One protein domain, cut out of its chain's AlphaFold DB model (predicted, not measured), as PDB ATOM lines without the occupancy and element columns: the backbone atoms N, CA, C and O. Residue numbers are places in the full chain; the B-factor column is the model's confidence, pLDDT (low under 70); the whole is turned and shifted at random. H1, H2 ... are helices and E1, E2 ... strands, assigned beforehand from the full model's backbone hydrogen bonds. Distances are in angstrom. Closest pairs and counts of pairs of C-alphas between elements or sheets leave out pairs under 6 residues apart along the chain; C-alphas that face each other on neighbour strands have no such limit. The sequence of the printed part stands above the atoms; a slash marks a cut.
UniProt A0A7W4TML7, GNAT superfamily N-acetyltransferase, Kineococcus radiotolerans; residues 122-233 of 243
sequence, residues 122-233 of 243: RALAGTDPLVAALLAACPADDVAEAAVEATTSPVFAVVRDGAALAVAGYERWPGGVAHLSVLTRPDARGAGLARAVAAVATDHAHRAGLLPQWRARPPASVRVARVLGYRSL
ATOM      1  N   ARG A 122      10.418  46.541 -19.655       95.00
ATOM      2  CA  ARG A 122      10.027  47.841 -19.099       95.00
ATOM      3  C   ARG A 122       8.731  47.724 -18.312       95.00
ATOM      4  O   ARG A 122       7.895  46.884 -18.628       95.00
ATOM      5  N   ALA A 123       8.576  48.558 -17.291       97.38
ATOM      6  CA  ALA A 123       7.328  48.667 -16.548       97.38
ATOM      7  C   ALA A 123       6.346  49.572 -17.304       97.38
ATOM      8  O   ALA A 123       6.727  50.645 -17.767       97.38
ATOM      9  N   LEU A 124       5.100  49.129 -17.409       97.25
ATOM     10  CA  LEU A 124       3.965  49.840 -17.981       97.25
ATOM     11  C   LEU A 124       2.879  50.002 -16.909       97.25
ATOM     12  O   LEU A 124       2.814  49.227 -15.947       97.25
ATOM     13  N   ALA A 125       2.003  50.988 -17.089       94.62
ATOM     14  CA  ALA A 125       0.751  51.029 -16.343       94.62
ATOM     15  C   ALA A 125      -0.143  49.849 -16.769       94.62
ATOM     16  O   ALA A 125      -0.097  49.420 -17.919       94.62
ATOM     17  N   GLY A 126      -0.991  49.337 -15.870       89.50
ATOM     18  CA  GLY A 126      -1.948  48.279 -16.230       89.50
ATOM     19  C   GLY A 126      -2.925  48.702 -17.335       89.50
ATOM     20  O   GLY A 126      -3.324  47.884 -18.155       89.50
ATOM     21  N   THR A 127      -3.234  49.999 -17.405       92.88
ATOM     22  CA  THR A 127      -4.096  50.625 -18.421       92.88
ATOM     23  C   THR A 127      -3.342  51.061 -19.681       92.88
ATOM     24  O   THR A 127      -3.895  51.796 -20.497       92.88
ATOM     25  N   ASP A 128      -2.068  50.693 -19.828       97.19
ATOM     26  CA  ASP A 128      -1.275  51.072 -20.995       97.19
ATOM     27  C   ASP A 128      -1.871  50.449 -22.279       97.19
ATOM     28  O   ASP A 128      -2.167  49.246 -22.295       97.19
ATOM     29  N   PRO A 129      -2.035  51.220 -23.374       97.69
ATOM     30  CA  PRO A 129      -2.609  50.720 -24.624       97.69
ATOM     31  C   PRO A 129      -1.899  49.488 -25.199       97.69
ATOM     32  O   PRO A 129      -2.532  48.674 -25.870       97.69
ATOM     33  N   LEU A 130      -0.602  49.308 -24.928       97.94
ATOM     34  CA  LEU A 130       0.146  48.136 -25.382       97.94
ATOM     35  C   LEU A 130      -0.277  46.858 -24.659       97.94
ATOM     36  O   LEU A 130      -0.263  45.785 -25.263       97.94
ATOM     37  N   VAL A 131      -0.664  46.961 -23.385       97.88
ATOM     38  CA  VAL A 131      -1.207  45.828 -22.625       97.88
ATOM     39  C   VAL A 131      -2.567  45.449 -23.203       97.88
ATOM     40  O   VAL A 131      -2.778  44.284 -23.531       97.88
ATOM     41  N   ALA A 132      -3.445  46.432 -23.429       97.50
ATOM     42  CA  ALA A 132      -4.753  46.206 -24.045       97.50
ATOM     43  C   ALA A 132      -4.641  45.571 -25.446       97.50
ATOM     44  O   ALA A 132      -5.339  44.602 -25.745       97.50
ATOM     45  N   ALA A 133      -3.712  46.053 -26.279       98.06
ATOM     46  CA  ALA A 133      -3.458  45.491 -27.605       98.06
ATOM     47  C   ALA A 133      -2.952  44.039 -27.546       98.06
ATOM     48  O   ALA A 133      -3.353  43.216 -28.369       98.06
ATOM     49  N   LEU A 134      -2.105  43.693 -26.568       98.31
ATOM     50  CA  LEU A 134      -1.659  42.311 -26.374       98.31
ATOM     51  C   LEU A 134      -2.812  41.390 -25.951       98.31
ATOM     52  O   LEU A 134      -2.902  40.280 -26.472       98.31
ATOM     53  N   LEU A 135      -3.681  41.837 -25.036       97.88
ATOM     54  CA  LEU A 135      -4.856  41.062 -24.617       97.88
ATOM     55  C   LEU A 135      -5.769  40.775 -25.814       97.88
ATOM     56  O   LEU A 135      -6.141  39.627 -26.031       97.88
ATOM     57  N   ALA A 136      -6.038  41.786 -26.645       97.75
ATOM     58  CA  ALA A 136      -6.842  41.635 -27.859       97.75
ATOM     59  C   ALA A 136      -6.203  40.712 -28.916       97.75
ATOM     60  O   ALA A 136      -6.911  40.101 -29.712       97.75
ATOM     61  N   ALA A 137      -4.871  40.596 -28.930       97.56
ATOM     62  CA  ALA A 137      -4.132  39.731 -29.850       97.56
ATOM     63  C   ALA A 137      -3.992  38.272 -29.365       97.56
ATOM     64  O   ALA A 137      -3.422  37.443 -30.080       97.56
ATOM     65  N   CYS A 138      -4.455  37.947 -28.154       98.06
ATOM     66  CA  CYS A 138      -4.383  36.603 -27.585       98.06
ATOM     67  C   CYS A 138      -5.757  35.905 -27.604       98.06
ATOM     68  O   CYS A 138      -6.787  36.572 -27.526       98.06
ATOM     69  N   PRO A 139      -5.799  34.560 -27.660       97.38
ATOM     70  CA  PRO A 139      -7.037  33.807 -27.475       97.38
ATOM     71  C   PRO A 139      -7.717  34.145 -26.143       97.38
ATOM     72  O   PRO A 139      -7.040  34.300 -25.126       97.38
ATOM     73  N   ALA A 140      -9.052  34.189 -26.135       96.06
ATOM     74  CA  ALA A 140      -9.835  34.524 -24.942       96.06
ATOM     75  C   ALA A 140      -9.515  33.607 -23.747       96.06
ATOM     76  O   ALA A 140      -9.366  34.092 -22.630       96.06
ATOM     77  N   ASP A 141      -9.320  32.309 -23.992       93.12
ATOM     78  CA  ASP A 141      -8.961  31.343 -22.947       93.12
ATOM     79  C   ASP A 141      -7.579  31.623 -22.336       93.12
ATOM     80  O   ASP A 141      -7.396  31.474 -21.129       93.12
ATOM     81  N   ASP A 142      -6.612  32.068 -23.146       95.12
ATOM     82  CA  ASP A 142      -5.279  32.433 -22.654       95.12
ATOM     83  C   ASP A 142      -5.342  33.710 -21.806       95.12
ATOM     84  O   ASP A 142      -4.672  33.808 -20.776       95.12
ATOM     85  N   VAL A 143      -6.161  34.683 -22.222       96.44
ATOM     86  CA  VAL A 143      -6.398  35.924 -21.471       96.44
ATOM     87  C   VAL A 143      -7.076  35.623 -20.135       96.44
ATOM     88  O   VAL A 143      -6.591  36.076 -19.096       96.44
ATOM     89  N   ALA A 144      -8.132  34.807 -20.149       92.38
ATOM     90  CA  ALA A 144      -8.866  34.401 -18.955       92.38
ATOM     91  C   ALA A 144      -7.994  33.590 -17.980       92.38
ATOM     92  O   ALA A 144      -8.068  33.798 -16.771       92.38
ATOM     93  N   GLU A 145      -7.135  32.697 -18.484       90.50
ATOM     94  CA  GLU A 145      -6.192  31.936 -17.653       90.50
ATOM     95  C   GLU A 145      -5.115  32.843 -17.036       90.50
ATOM     96  O   GLU A 145      -4.737  32.650 -15.880       90.50
ATOM     97  N   ALA A 146      -4.604  33.826 -17.787       93.56
ATOM     98  CA  ALA A 146      -3.541  34.712 -17.319       93.56
ATOM     99  C   ALA A 146      -4.039  35.802 -16.356       93.56
ATOM    100  O   ALA A 146      -3.281  36.219 -15.479       93.56
ATOM    101  N   ALA A 147      -5.278  36.277 -16.530       93.62
ATOM    102  CA  ALA A 147      -5.923  37.303 -15.706       93.62
ATOM    103  C   ALA A 147      -5.072  38.578 -15.508       93.62
ATOM    104  O   ALA A 147      -5.023  39.153 -14.422       93.62
ATOM    105  N   VAL A 148      -4.366  39.028 -16.554       95.19
ATOM    106  CA  VAL A 148      -3.464  40.202 -16.492       95.19
ATOM    107  C   VAL A 148      -4.208  41.483 -16.095       95.19
ATOM    108  O   VAL A 148      -3.643  42.348 -15.429       95.19
ATOM    109  N   GLU A 149      -5.482  41.597 -16.456       94.12
ATOM    110  CA  GLU A 149      -6.343  42.733 -16.105       94.12
ATOM    111  C   GLU A 149      -6.590  42.885 -14.593       94.12
ATOM    112  O   GLU A 149      -6.850  43.990 -14.127       94.12
ATOM    113  N   ALA A 150      -6.447  41.809 -13.812       93.00
ATOM    114  CA  ALA A 150      -6.596  41.837 -12.356       93.00
ATOM    115  C   ALA A 150      -5.329  42.324 -11.626       93.00
ATOM    116  O   ALA A 150      -5.294  42.400 -10.397       93.00
ATOM    117  N   THR A 151      -4.253  42.624 -12.358       96.25
ATOM    118  CA  THR A 151      -2.982  43.013 -11.743       96.25
ATOM    119  C   THR A 151      -3.077  44.371 -11.042       96.25
ATOM    120  O   THR A 151      -3.699  45.319 -11.508       96.25
ATOM    121  N   THR A 152      -2.421  44.461  -9.886       96.25
ATOM    122  CA  THR A 152      -2.355  45.678  -9.046       96.25
ATOM    123  C   THR A 152      -0.941  46.261  -8.982       96.25
ATOM    124  O   THR A 152      -0.717  47.333  -8.422       96.25
ATOM    125  N   SER A 153       0.042  45.532  -9.512       97.44
ATOM    126  CA  SER A 153       1.400  46.014  -9.741       97.44
ATOM    127  C   SER A 153       1.492  46.767 -11.075       97.44
ATOM    128  O   SER A 153       0.587  46.664 -11.901       97.44
ATOM    129  N   PRO A 154       2.625  47.430 -11.369       98.12
ATOM    130  CA  PRO A 154       2.991  47.696 -12.756       98.12
ATOM    131  C   PRO A 154       2.984  46.403 -13.586       98.12
ATOM    132  O   PRO A 154       3.219  45.312 -13.050       98.12
ATOM    133  N   VAL A 155       2.762  46.539 -14.890       98.38
ATOM    134  CA  VAL A 155       2.831  45.435 -15.852       98.38
ATOM    135  C   VAL A 155       4.185  45.482 -16.550       98.38
ATOM    136  O   VAL A 155       4.526  46.447 -17.226       98.38
ATOM    137  N   PHE A 156       4.992  44.444 -16.381       98.25
ATOM    138  CA  PHE A 156       6.321  44.333 -16.967       98.25
ATOM    139  C   PHE A 156       6.228  43.711 -18.348       98.25
ATOM    140  O   PHE A 156       5.756  42.586 -18.482       98.25
ATOM    141  N   ALA A 157       6.692  44.426 -19.366       98.00
ATOM    142  CA  ALA A 157       6.502  44.051 -20.756       98.00
ATOM    143  C   ALA A 157       7.824  43.944 -21.516       98.00
ATOM    144  O   ALA A 157       8.706  44.794 -21.371       98.00
ATOM    145  N   VAL A 158       7.914  42.943 -22.392       97.44
ATOM    146  CA  VAL A 158       8.834  42.983 -23.536       97.44
ATOM    147  C   VAL A 158       8.092  43.632 -24.692       97.44
ATOM    148  O   VAL A 158       7.065  43.119 -25.139       97.44
ATOM    149  N   VAL A 159       8.631  44.746 -25.182       96.06
ATOM    150  CA  VAL A 159       8.086  45.485 -26.325       96.06
ATOM    151  C   VAL A 159       9.097  45.462 -27.461       96.06
ATOM    152  O   VAL A 159      10.272  45.755 -27.243       96.06
ATOM    153  N   ARG A 160       8.643  45.111 -28.666       94.69
ATOM    154  CA  ARG A 160       9.434  45.158 -29.903       94.69
ATOM    155  C   ARG A 160       8.585  45.766 -31.005       94.69
ATOM    156  O   ARG A 160       7.392  45.485 -31.061       94.69
ATOM    157  N   ASP A 161       9.193  46.624 -31.818       92.50
ATOM    158  CA  ASP A 161       8.544  47.261 -32.971       92.50
ATOM    159  C   ASP A 161       7.187  47.900 -32.624       92.50
ATOM    160  O   ASP A 161       6.203  47.782 -33.345       92.50
ATOM    161  N   GLY A 162       7.119  48.543 -31.452       93.44
ATOM    162  CA  GLY A 162       5.909  49.206 -30.964       93.44
ATOM    163  C   GLY A 162       4.813  48.280 -30.421       93.44
ATOM    164  O   GLY A 162       3.762  48.783 -30.047       93.44
ATOM    165  N   ALA A 163       5.036  46.966 -30.312       96.19
ATOM    166  CA  ALA A 163       4.056  46.004 -29.805       96.19
ATOM    167  C   ALA A 163       4.546  45.274 -28.545       96.19
ATOM    168  O   ALA A 163       5.691  44.819 -28.476       96.19
ATOM    169  N   ALA A 164       3.672  45.119 -27.545       97.50
ATOM    170  CA  ALA A 164       3.938  44.221 -26.426       97.50
ATOM    171  C   ALA A 164       3.830  42.764 -26.894       97.50
ATOM    172  O   ALA A 164       2.823  42.356 -27.466       97.50
ATOM    173  N   LEU A 165       4.885  41.984 -26.655       97.81
ATOM    174  CA  LEU A 165       4.962  40.572 -27.043       97.81
ATOM    175  C   LEU A 165       4.711  39.631 -25.867       97.81
ATOM    176  O   LEU A 165       4.189  38.532 -26.036       97.81
ATOM    177  N   ALA A 166       5.103  40.051 -24.670       97.88
ATOM    178  CA  ALA A 166       4.834  39.342 -23.434       97.88
ATOM    179  C   ALA A 166       4.696  40.345 -22.299       97.88
ATOM    180  O   ALA A 166       5.375  41.375 -22.302       97.88
ATOM    181  N   VAL A 167       3.852  40.012 -21.329       98.44
ATOM    182  CA  VAL A 167       3.628  40.796 -20.120       98.44
ATOM    183  C   VAL A 167       3.578  39.904 -18.889       98.44
ATOM    184  O   VAL A 167       3.134  38.756 -18.959       98.44
ATOM    185  N   ALA A 168       4.009  40.446 -17.756       98.19
ATOM    186  CA  ALA A 168       3.741  39.877 -16.448       98.19
ATOM    187  C   ALA A 168       3.448  40.960 -15.413       98.19
ATOM    188  O   ALA A 168       4.034  42.037 -15.436       98.19
ATOM    189  N   GLY A 169       2.585  40.642 -14.463       98.31
ATOM    190  CA  GLY A 169       2.291  41.471 -13.301       98.31
ATOM    191  C   GLY A 169       1.795  40.593 -12.164       98.31
ATOM    192  O   GLY A 169       1.857  39.365 -12.253       98.31
ATOM    193  N   TYR A 170       1.308  41.204 -11.092       98.38
ATOM    194  CA  TYR A 170       0.643  40.463 -10.031       98.38
ATOM    195  C   TYR A 170      -0.503  41.236  -9.383       98.38
ATOM    196  O   TYR A 170      -0.470  42.461  -9.223       98.38
ATOM    197  N   GLU A 171      -1.512  40.493  -8.949       97.25
ATOM    198  CA  GLU A 171      -2.511  40.967  -7.995       97.25
ATOM    199  C   GLU A 171      -1.953  40.822  -6.572       97.25
ATOM    200  O   GLU A 171      -1.361  39.798  -6.215       97.25
ATOM    201  N   ARG A 172      -2.114  41.852  -5.738       96.50
ATOM    202  CA  ARG A 172      -1.815  41.770  -4.308       96.50
ATOM    203  C   ARG A 172      -2.975  41.088  -3.607       96.50
ATOM    204  O   ARG A 172      -4.035  41.669  -3.408       96.50
ATOM    205  N   TRP A 173      -2.740  39.855  -3.202       95.00
ATOM    206  CA  TRP A 173      -3.654  39.096  -2.371       95.00
ATOM    207  C   TRP A 173      -3.406  39.356  -0.886       95.00
ATOM    208  O   TRP A 173      -2.298  39.751  -0.489       95.00
ATOM    209  N   PRO A 174      -4.406  39.077  -0.034       91.62
ATOM    210  CA  PRO A 174      -4.227  39.196   1.398       91.62
ATOM    211  C   PRO A 174      -3.098  38.332   1.955       91.62
ATOM    212  O   PRO A 174      -2.654  37.357   1.344       91.62
ATOM    213  N   GLY A 175      -2.614  38.689   3.145       88.81
ATOM    214  CA  GLY A 175      -1.491  37.991   3.774       88.81
ATOM    215  C   GLY A 175      -0.174  38.109   2.995       88.81
ATOM    216  O   GLY A 175       0.666  37.212   3.100       88.81
ATOM    217  N   GLY A 176      -0.016  39.179   2.206       94.25
ATOM    218  CA  GLY A 176       1.227  39.524   1.514       94.25
ATOM    219  C   GLY A 176       1.572  38.598   0.350       94.25
ATOM    220  O   GLY A 176       2.747  38.339   0.116       94.25
ATOM    221  N   VAL A 177       0.581  38.056  -0.360       97.00
ATOM    222  CA  VAL A 177       0.820  37.194  -1.527       97.00
ATOM    223  C   VAL A 177       0.771  38.029  -2.807       97.00
ATOM    224  O   VAL A 177      -0.150  38.810  -3.007       97.00
ATOM    225  N   ALA A 178       1.750  37.851  -3.689       98.19
ATOM    226  CA  ALA A 178       1.709  38.367  -5.053       98.19
ATOM    227  C   ALA A 178       1.230  37.244  -5.977       98.19
ATOM    228  O   ALA A 178       1.971  36.294  -6.223       98.19
ATOM    229  N   HIS A 179      -0.009  37.313  -6.456       97.50
ATOM    230  CA  HIS A 179      -0.560  36.336  -7.386       97.50
ATOM    231  C   HIS A 179      -0.160  36.703  -8.818       97.50
ATOM    232  O   HIS A 179      -0.657  37.683  -9.365       97.50
ATOM    233  N   LEU A 180       0.791  35.958  -9.386       98.12
ATOM    234  CA  LEU A 180       1.409  36.267 -10.675       98.12
ATOM    235  C   LEU A 180       0.471  35.975 -11.848       98.12
ATOM    236  O   LEU A 180      -0.137  34.906 -11.917       98.12
ATOM    237  N   SER A 181       0.489  36.894 -12.808       97.44
ATOM    238  CA  SER A 181      -0.189  36.829 -14.101       97.44
ATOM    239  C   SER A 181       0.850  36.966 -15.205       97.44
ATOM    240  O   SER A 181       1.669  37.884 -15.155       97.44
ATOM    241  N   VAL A 182       0.840  36.071 -16.196       97.62
ATOM    242  CA  VAL A 182       1.817  36.070 -17.299       97.62
ATOM    243  C   VAL A 182       1.121  35.720 -18.604       97.62
ATOM    244  O   VAL A 182       0.455  34.692 -18.689       97.62
ATOM    245  N   LEU A 183       1.328  36.534 -19.637       97.81
ATOM    246  CA  LEU A 183       0.761  36.317 -20.965       97.81
ATOM    247  C   LEU A 183       1.814  36.571 -22.043       97.81
ATOM    248  O   LEU A 183       2.580  37.528 -21.964       97.81
ATOM    249  N   THR A 184       1.864  35.701 -23.053       97.69
ATOM    250  CA  THR A 184       2.749  35.839 -24.223       97.69
ATOM    251  C   THR A 184       1.933  35.696 -25.499       97.69
ATOM    252  O   THR A 184       1.201  34.708 -25.647       97.69
ATOM    253  N   ARG A 185       2.119  36.640 -26.428       97.38
ATOM    254  CA  ARG A 185       1.486  36.647 -27.750       97.38
ATOM    255  C   ARG A 185       1.771  35.326 -28.480       97.38
ATOM    256  O   ARG A 185       2.916  34.866 -28.418       97.38
ATOM    257  N   PRO A 186       0.784  34.684 -29.134       96.88
ATOM    258  CA  PRO A 186       0.957  33.347 -29.709       96.88
ATOM    259  C   PRO A 186       2.147  33.186 -30.664       96.88
ATOM    260  O   PRO A 186       2.892  32.214 -30.552       96.88
ATOM    261  N   ASP A 187       2.360  34.160 -31.543       96.56
ATOM    262  CA  ASP A 187       3.438  34.220 -32.541       96.56
ATOM    263  C   ASP A 187       4.826  34.536 -31.949       96.56
ATOM    264  O   ASP A 187       5.839  34.349 -32.615       96.56
ATOM    265  N   ALA A 188       4.893  34.984 -30.692       95.06
ATOM    266  CA  ALA A 188       6.133  35.310 -29.984       95.06
ATOM    267  C   ALA A 188       6.541  34.238 -28.949       95.06
ATOM    268  O   ALA A 188       7.451  34.446 -28.135       95.06
ATOM    269  N   ARG A 189       5.856  33.085 -28.937       94.56
ATOM    270  CA  ARG A 189       6.141  31.959 -28.031       94.56
ATOM    271  C   ARG A 189       7.448  31.254 -28.397       94.56
ATOM    272  O   ARG A 189       8.000  31.421 -29.474       94.56
ATOM    273  N   GLY A 190       7.975  30.466 -27.459       92.31
ATOM    274  CA  GLY A 190       9.219  29.706 -27.656       92.31
ATOM    275  C   GLY A 190      10.509  30.530 -27.546       92.31
ATOM    276  O   GLY A 190      11.578  29.948 -27.442       92.31
ATOM    277  N   ALA A 191      10.420  31.860 -27.464       91.44
ATOM    278  CA  ALA A 191      11.573  32.764 -27.399       91.44
ATOM    279  C   ALA A 191      11.968  33.202 -25.970       91.44
ATOM    280  O   ALA A 191      12.604  34.237 -25.790       91.44
ATOM    281  N   GLY A 192      11.529  32.484 -24.929       92.81
ATOM    282  CA  GLY A 192      11.867  32.804 -23.531       92.81
ATOM    283  C   GLY A 192      11.189  34.054 -22.942       92.81
ATOM    284  O   GLY A 192      11.388  34.352 -21.768       92.81
ATOM    285  N   LEU A 193      10.332  34.758 -23.690       95.06
ATOM    286  CA  LEU A 193       9.764  36.045 -23.261       95.06
ATOM    287  C   LEU A 193       8.955  35.962 -21.959       95.06
ATOM    288  O   LEU A 193       9.120  36.822 -21.097       95.06
ATOM    289  N   ALA A 194       8.150  34.907 -21.781       95.44
ATOM    290  CA  ALA A 194       7.399  34.655 -20.546       95.44
ATOM    291  C   ALA A 194       8.315  34.589 -19.313       95.44
ATOM    292  O   ALA A 194       7.992  35.146 -18.267       95.44
ATOM    293  N   ARG A 195       9.473  33.927 -19.449       94.75
ATOM    294  CA  ARG A 195      10.478  33.816 -18.385       94.75
ATOM    295  C   ARG A 195      11.043  35.193 -18.045       94.75
ATOM    296  O   ARG A 195      11.095  35.538 -16.870       94.75
ATOM    297  N   ALA A 196      11.391  35.984 -19.060       94.94
ATOM    298  CA  ALA A 196      11.977  37.308 -18.879       94.94
ATOM    299  C   ALA A 196      11.040  38.266 -18.122       94.94
ATOM    300  O   ALA A 196      11.445  38.869 -17.128       94.94
ATOM    301  N   VAL A 197       9.777  38.390 -18.553       96.81
ATOM    302  CA  VAL A 197       8.815  39.283 -17.879       96.81
ATOM    303  C   VAL A 197       8.456  38.784 -16.481       96.81
ATOM    304  O   VAL A 197       8.396  39.575 -15.539       96.81
ATOM    305  N   ALA A 198       8.282  37.472 -16.312       96.81
ATOM    306  CA  ALA A 198       7.903  36.903 -15.029       96.81
ATOM    307  C   ALA A 198       9.037  36.944 -13.998       96.81
ATOM    308  O   ALA A 198       8.756  37.118 -12.813       96.81
ATOM    309  N   ALA A 199      10.301  36.848 -14.422       96.56
ATOM    310  CA  ALA A 199      11.451  37.062 -13.545       96.56
ATOM    311  C   ALA A 199      11.423  38.473 -12.941       96.56
ATOM    312  O   ALA A 199      11.483  38.633 -11.723       96.56
ATOM    313  N   VAL A 200      11.217  39.493 -13.782       96.94
ATOM    314  CA  VAL A 200      11.131  40.892 -13.333       96.94
ATOM    315  C   VAL A 200       9.938  41.107 -12.400       96.94
ATOM    316  O   VAL A 200      10.096  41.738 -11.353       96.94
ATOM    317  N   ALA A 201       8.767  40.553 -12.729       97.94
ATOM    318  CA  ALA A 201       7.585  40.632 -11.870       97.94
ATOM    319  C   ALA A 201       7.803  39.943 -10.508       97.94
ATOM    320  O   ALA A 201       7.416  40.483  -9.471       97.94
ATOM    321  N   THR A 202       8.472  38.785 -10.504       98.12
ATOM    322  CA  THR A 202       8.810  38.017  -9.294       98.12
ATOM    323  C   THR A 202       9.777  38.789  -8.398       98.12
ATOM    324  O   THR A 202       9.521  38.947  -7.205       98.12
ATOM    325  N   ASP A 203      10.854  39.333  -8.962       97.50
ATOM    326  CA  ASP A 203      11.826  40.124  -8.204       97.50
ATOM    327  C   ASP A 203      11.215  41.433  -7.690       97.50
ATOM    328  O   ASP A 203      11.517  41.877  -6.581       97.50
ATOM    329  N   HIS A 204      10.321  42.049  -8.469       97.94
ATOM    330  CA  HIS A 204       9.560  43.211  -8.025       97.94
ATOM    331  C   HIS A 204       8.637  42.879  -6.841       97.94
ATOM    332  O   HIS A 204       8.555  43.664  -5.900       97.94
ATOM    333  N   ALA A 205       7.967  41.722  -6.853       98.31
ATOM    334  CA  ALA A 205       7.157  41.260  -5.725       98.31
ATOM    335  C   ALA A 205       8.002  41.040  -4.460       98.31
ATOM    336  O   ALA A 205       7.632  41.532  -3.394       98.31
ATOM    337  N   HIS A 206       9.166  40.395  -4.582       98.12
ATOM    338  CA  HIS A 206      10.085  40.204  -3.453       98.12
ATOM    339  C   HIS A 206      10.592  41.530  -2.879       98.12
ATOM    340  O   HIS A 206      10.566  41.717  -1.665       98.12
ATOM    341  N   ARG A 207      10.980  42.494  -3.729       97.62
ATOM    342  CA  ARG A 207      11.363  43.848  -3.274       97.62
ATOM    343  C   ARG A 207      10.228  44.577  -2.552       97.62
ATOM    344  O   ARG A 207      10.494  45.392  -1.680       97.62
ATOM    345  N   ALA A 208       8.979  44.273  -2.897       97.62
ATOM    346  CA  ALA A 208       7.798  44.799  -2.219       97.62
ATOM    347  C   ALA A 208       7.433  44.036  -0.927       97.62
ATOM    348  O   ALA A 208       6.390  44.323  -0.339       97.62
ATOM    349  N   GLY A 209       8.247  43.065  -0.490       97.12
ATOM    350  CA  GLY A 209       7.994  42.254   0.705       97.12
ATOM    351  C   GLY A 209       6.859  41.240   0.545       97.12
ATOM    352  O   GLY A 209       6.287  40.799   1.540       97.12
ATOM    353  N   LEU A 210       6.496  40.891  -0.693       97.94
ATOM    354  CA  LEU A 210       5.417  39.953  -0.999       97.94
ATOM    355  C   LEU A 210       5.972  38.558  -1.297       97.94
ATOM    356  O   LEU A 210       7.065  38.422  -1.835       97.94
ATOM    357  N   LEU A 211       5.178  37.524  -1.014       97.50
ATOM    358  CA  LEU A 211       5.434  36.137  -1.399       97.50
ATOM    359  C   LEU A 211       4.856  35.866  -2.799       97.50
ATOM    360  O   LEU A 211       3.628  35.795  -2.928       97.50
ATOM    361  N   PRO A 212       5.684  35.652  -3.837       98.31
ATOM    362  CA  PRO A 212       5.193  35.336  -5.172       98.31
ATOM    363  C   PRO A 212       4.541  33.954  -5.221       98.31
ATOM    364  O   PRO A 212       5.122  32.952  -4.794       98.31
ATOM    365  N   GLN A 213       3.337  33.907  -5.780       97.69
ATOM    366  CA  GLN A 213       2.541  32.712  -6.020       97.69
ATOM    367  C   GLN A 213       2.207  32.608  -7.504       97.69
ATOM    368  O   GLN A 213       1.628  33.522  -8.088       97.69
ATOM    369  N   TRP A 214       2.470  31.441  -8.078       96.88
ATOM    370  CA  TRP A 214       2.097  31.081  -9.435       96.88
ATOM    371  C   TRP A 214       1.014  30.006  -9.406       96.88
ATOM    372  O   TRP A 214       1.183  28.965  -8.771       96.88
ATOM    373  N   ARG A 215      -0.094  30.253 -10.104       94.50
ATOM    374  CA  ARG A 215      -1.140  29.261 -10.361       94.50
ATOM    375  C   ARG A 215      -0.964  28.775 -11.798       94.50
ATOM    376  O   ARG A 215      -1.100  29.572 -12.718       94.50
ATOM    377  N   ALA A 216      -0.588  27.516 -11.998       90.75
ATOM    378  CA  ALA A 216      -0.245  26.998 -13.323       90.75
ATOM    379  C   ALA A 216      -0.999  25.704 -13.636       90.75
ATOM    380  O   ALA A 216      -0.821  24.692 -12.960       90.75
ATOM    381  N   ARG A 217      -1.827  25.728 -14.688       89.31
ATOM    382  CA  ARG A 217      -2.504  24.538 -15.224       89.31
ATOM    383  C   ARG A 217      -1.862  24.046 -16.528       89.31
ATOM    384  O   ARG A 217      -1.510  22.867 -16.586       89.31
ATOM    385  N   PRO A 218      -1.620  24.886 -17.557       90.38
ATOM    386  CA  PRO A 218      -0.993  24.408 -18.786       90.38
ATOM    387  C   PRO A 218       0.450  23.931 -18.545       90.38
ATOM    388  O   PRO A 218       1.211  24.630 -17.863       90.38
ATOM    389  N   PRO A 219       0.902  22.823 -19.169       91.69
ATOM    390  CA  PRO A 219       2.272  22.331 -19.012       91.69
ATOM    391  C   PRO A 219       3.347  23.378 -19.330       91.69
ATOM    392  O   PRO A 219       4.409  23.389 -18.709       91.69
ATOM    393  N   ALA A 220       3.080  24.282 -20.279       92.50
ATOM    394  CA  ALA A 220       3.976  25.392 -20.598       92.50
ATOM    395  C   ALA A 220       4.134  26.380 -19.429       92.50
ATOM    396  O   ALA A 220       5.261  26.753 -19.111       92.50
ATOM    397  N   SER A 221       3.039  26.736 -18.750       94.38
ATOM    398  CA  SER A 221       3.050  27.627 -17.579       94.38
ATOM    399  C   SER A 221       3.827  26.998 -16.415       94.38
ATOM    400  O   SER A 221       4.722  27.623 -15.846       94.38
ATOM    401  N   VAL A 222       3.597  25.703 -16.155       94.44
ATOM    402  CA  VAL A 222       4.328  24.935 -15.128       94.44
ATOM    403  C   VAL A 222       5.836  24.910 -15.407       94.44
ATOM    404  O   VAL A 222       6.642  25.044 -14.485       94.44
ATOM    405  N   ARG A 223       6.248  24.758 -16.676       95.06
ATOM    406  CA  ARG A 223       7.672  24.789 -17.053       95.06
ATOM    407  C   ARG A 223       8.311  26.146 -16.774       95.06
ATOM    408  O   ARG A 223       9.419  26.166 -16.245       95.06
ATOM    409  N   VAL A 224       7.635  27.252 -17.090       94.69
ATOM    410  CA  VAL A 224       8.161  28.603 -16.822       94.69
ATOM    411  C   VAL A 224       8.356  28.813 -15.321       94.69
ATOM    412  O   VAL A 224       9.452  29.183 -14.906       94.69
ATOM    413  N   ALA A 225       7.343  28.496 -14.508       95.81
ATOM    414  CA  ALA A 225       7.437  28.595 -13.053       95.81
ATOM    415  C   ALA A 225       8.629  27.782 -12.508       95.81
ATOM    416  O   ALA A 225       9.444  28.299 -11.743       95.81
ATOM    417  N   ARG A 226       8.790  26.528 -12.958       94.44
ATOM    418  CA  ARG A 226       9.894  25.654 -12.530       94.44
ATOM    419  C   ARG A 226      11.271  26.199 -12.910       94.44
ATOM    420  O   ARG A 226      12.174  26.157 -12.084       94.44
ATOM    421  N   VAL A 227      11.439  26.698 -14.136       93.56
ATOM    422  CA  VAL A 227      12.717  27.277 -14.598       93.56
ATOM    423  C   VAL A 227      13.094  28.515 -13.784       93.56
ATOM    424  O   VAL A 227      14.271  28.741 -13.534       93.56
ATOM    425  N   LEU A 228      12.105  29.278 -13.316       94.00
ATOM    426  CA  LEU A 228      12.305  30.405 -12.402       94.00
ATOM    427  C   LEU A 228      12.501  29.978 -10.937       94.00
ATOM    428  O   LEU A 228      12.536  30.824 -10.055       94.00
ATOM    429  N   GLY A 229      12.593  28.680 -10.635       95.12
ATOM    430  CA  GLY A 229      12.824  28.192  -9.273       95.12
ATOM    431  C   GLY A 229      11.589  28.194  -8.366       95.12
ATOM    432  O   GLY A 229      11.722  27.996  -7.156       95.12
ATOM    433  N   TYR A 230      10.380  28.374  -8.913       96.69
ATOM    434  CA  TYR A 230       9.158  28.184  -8.132       96.69
ATOM    435  C   TYR A 230       9.018  26.720  -7.705       96.69
ATOM    436  O   TYR A 230       9.282  25.787  -8.469       96.69
ATOM    437  N   ARG A 231       8.547  26.519  -6.473       94.94
ATOM    438  CA  ARG A 231       8.332  25.194  -5.886       94.94
ATOM    439  C   ARG A 231       6.842  24.925  -5.743       94.94
ATOM    440  O   ARG A 231       6.146  25.707  -5.100       94.94
ATOM    441  N   SER A 232       6.369  23.819  -6.315       93.88
ATOM    442  CA  SER A 232       4.994  23.334  -6.132       93.88
ATOM    443  C   SER A 232       4.765  22.959  -4.666       93.88
ATOM    444  O   SER A 232       5.437  22.076  -4.124       93.88
ATOM    445  N   LEU A 233       3.827  23.646  -4.014       93.50
ATOM    446  CA  LEU A 233       3.466  23.416  -2.609       93.50
ATOM    447  C   LEU A 233       1.985  23.090  -2.424       93.50
ATOM    448  O   LEU A 233       1.558  22.812  -1.300       93.50
TER     449      LEU A 233
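AT A GLANCE: This is residues 122 to 233 of the 243 residues of the protein "GNAT superfamily N-acetyltransferase" of Kineococcus radiotolerans (UniProt A0A7W4TML7). A strongly twisted sheet of five strands curls round the long helix H3, while on its other face the short helix H1 packs across E2 and E3 and the short helix H2 sits beside the strands, close to E4. H4 lies on the same face as H3, over the edge strand E5, and the three-residue strand E6 ends the printed part near E5. The printed part has 112 residues, with four named helices and six named strands in the order E1 H1 H2 E2 E3 E4 H3 E5 H4 E6. The sheet runs E1 E2 E3 E4 E5 and is mixed; the class is mixed, helices and strands. The whole is compact, with a radius of gyration of the C-alphas of 12.7 A, and rounded, spanning 36 by 28 by 22 A.

HOW THE PARTS SIT: Begin with E2, residues 155 to 160, E3, residues 163 to 173, and E4, residues 177 to 184, a meander in which each strand is the antiparallel neighbour of the one before. In the hairpin of E2 and E3, N 156 and O 168 are 2.8 A apart; in that of E3 and E4, N 169 and O 181 are 3.0 A apart. At one edge E1, residues 122 to 124, is antiparallel to E2, with N 124 and O 155 at 2.7 A. At the other, E5, residues 211 to 216, is parallel to E4, with N 178 and O 211 at 2.9 A. H3, residues 193 to 207, completes a strand-helix-strand unit, E4, H3, E5, a right-handed crossover between parallel neighbours; its closest C-alphas to E3 are Val 197 and Ala 168, 5.3 A. H4, residues 219 to 227, only just touches H3, only at their ends, with 3 pairs of C-alphas within 8 A, the closest Val 224 and Arg 195 at 5.9 A. On the opposite face, making three layers, H1, residues 129 to 136, runs across the strands at 87 degrees to E3 on the local plane, and H2, residues 140 to 146, has Ala 146 closest to Ser 181 of E4, their C-alphas 5.1 A apart. In H1, H2, H3 and H4 every O i to N i+4 pair is within hydrogen-bond range.

IN THESE COORDINATES: Find C-alpha 122 at (10.027, 47.841, -19.099), where E1 begins. E3 covers 29.3 A, bending by 59 degrees at residue 166; E4 covers 22.8 A. H3 runs 21.5 A from C-alpha 193 at (9.764, 36.045, -23.261). E6, residues 231 to 233, pairs with no named strand and ends at (3.466, 23.416, -2.609).

THE WHOLE: The C-alphas farthest apart, Asp 161 and Gly 175, are 39.2 A apart. The printed part has no cut, no link is long, and no printed residue is under 70 in pLDDT.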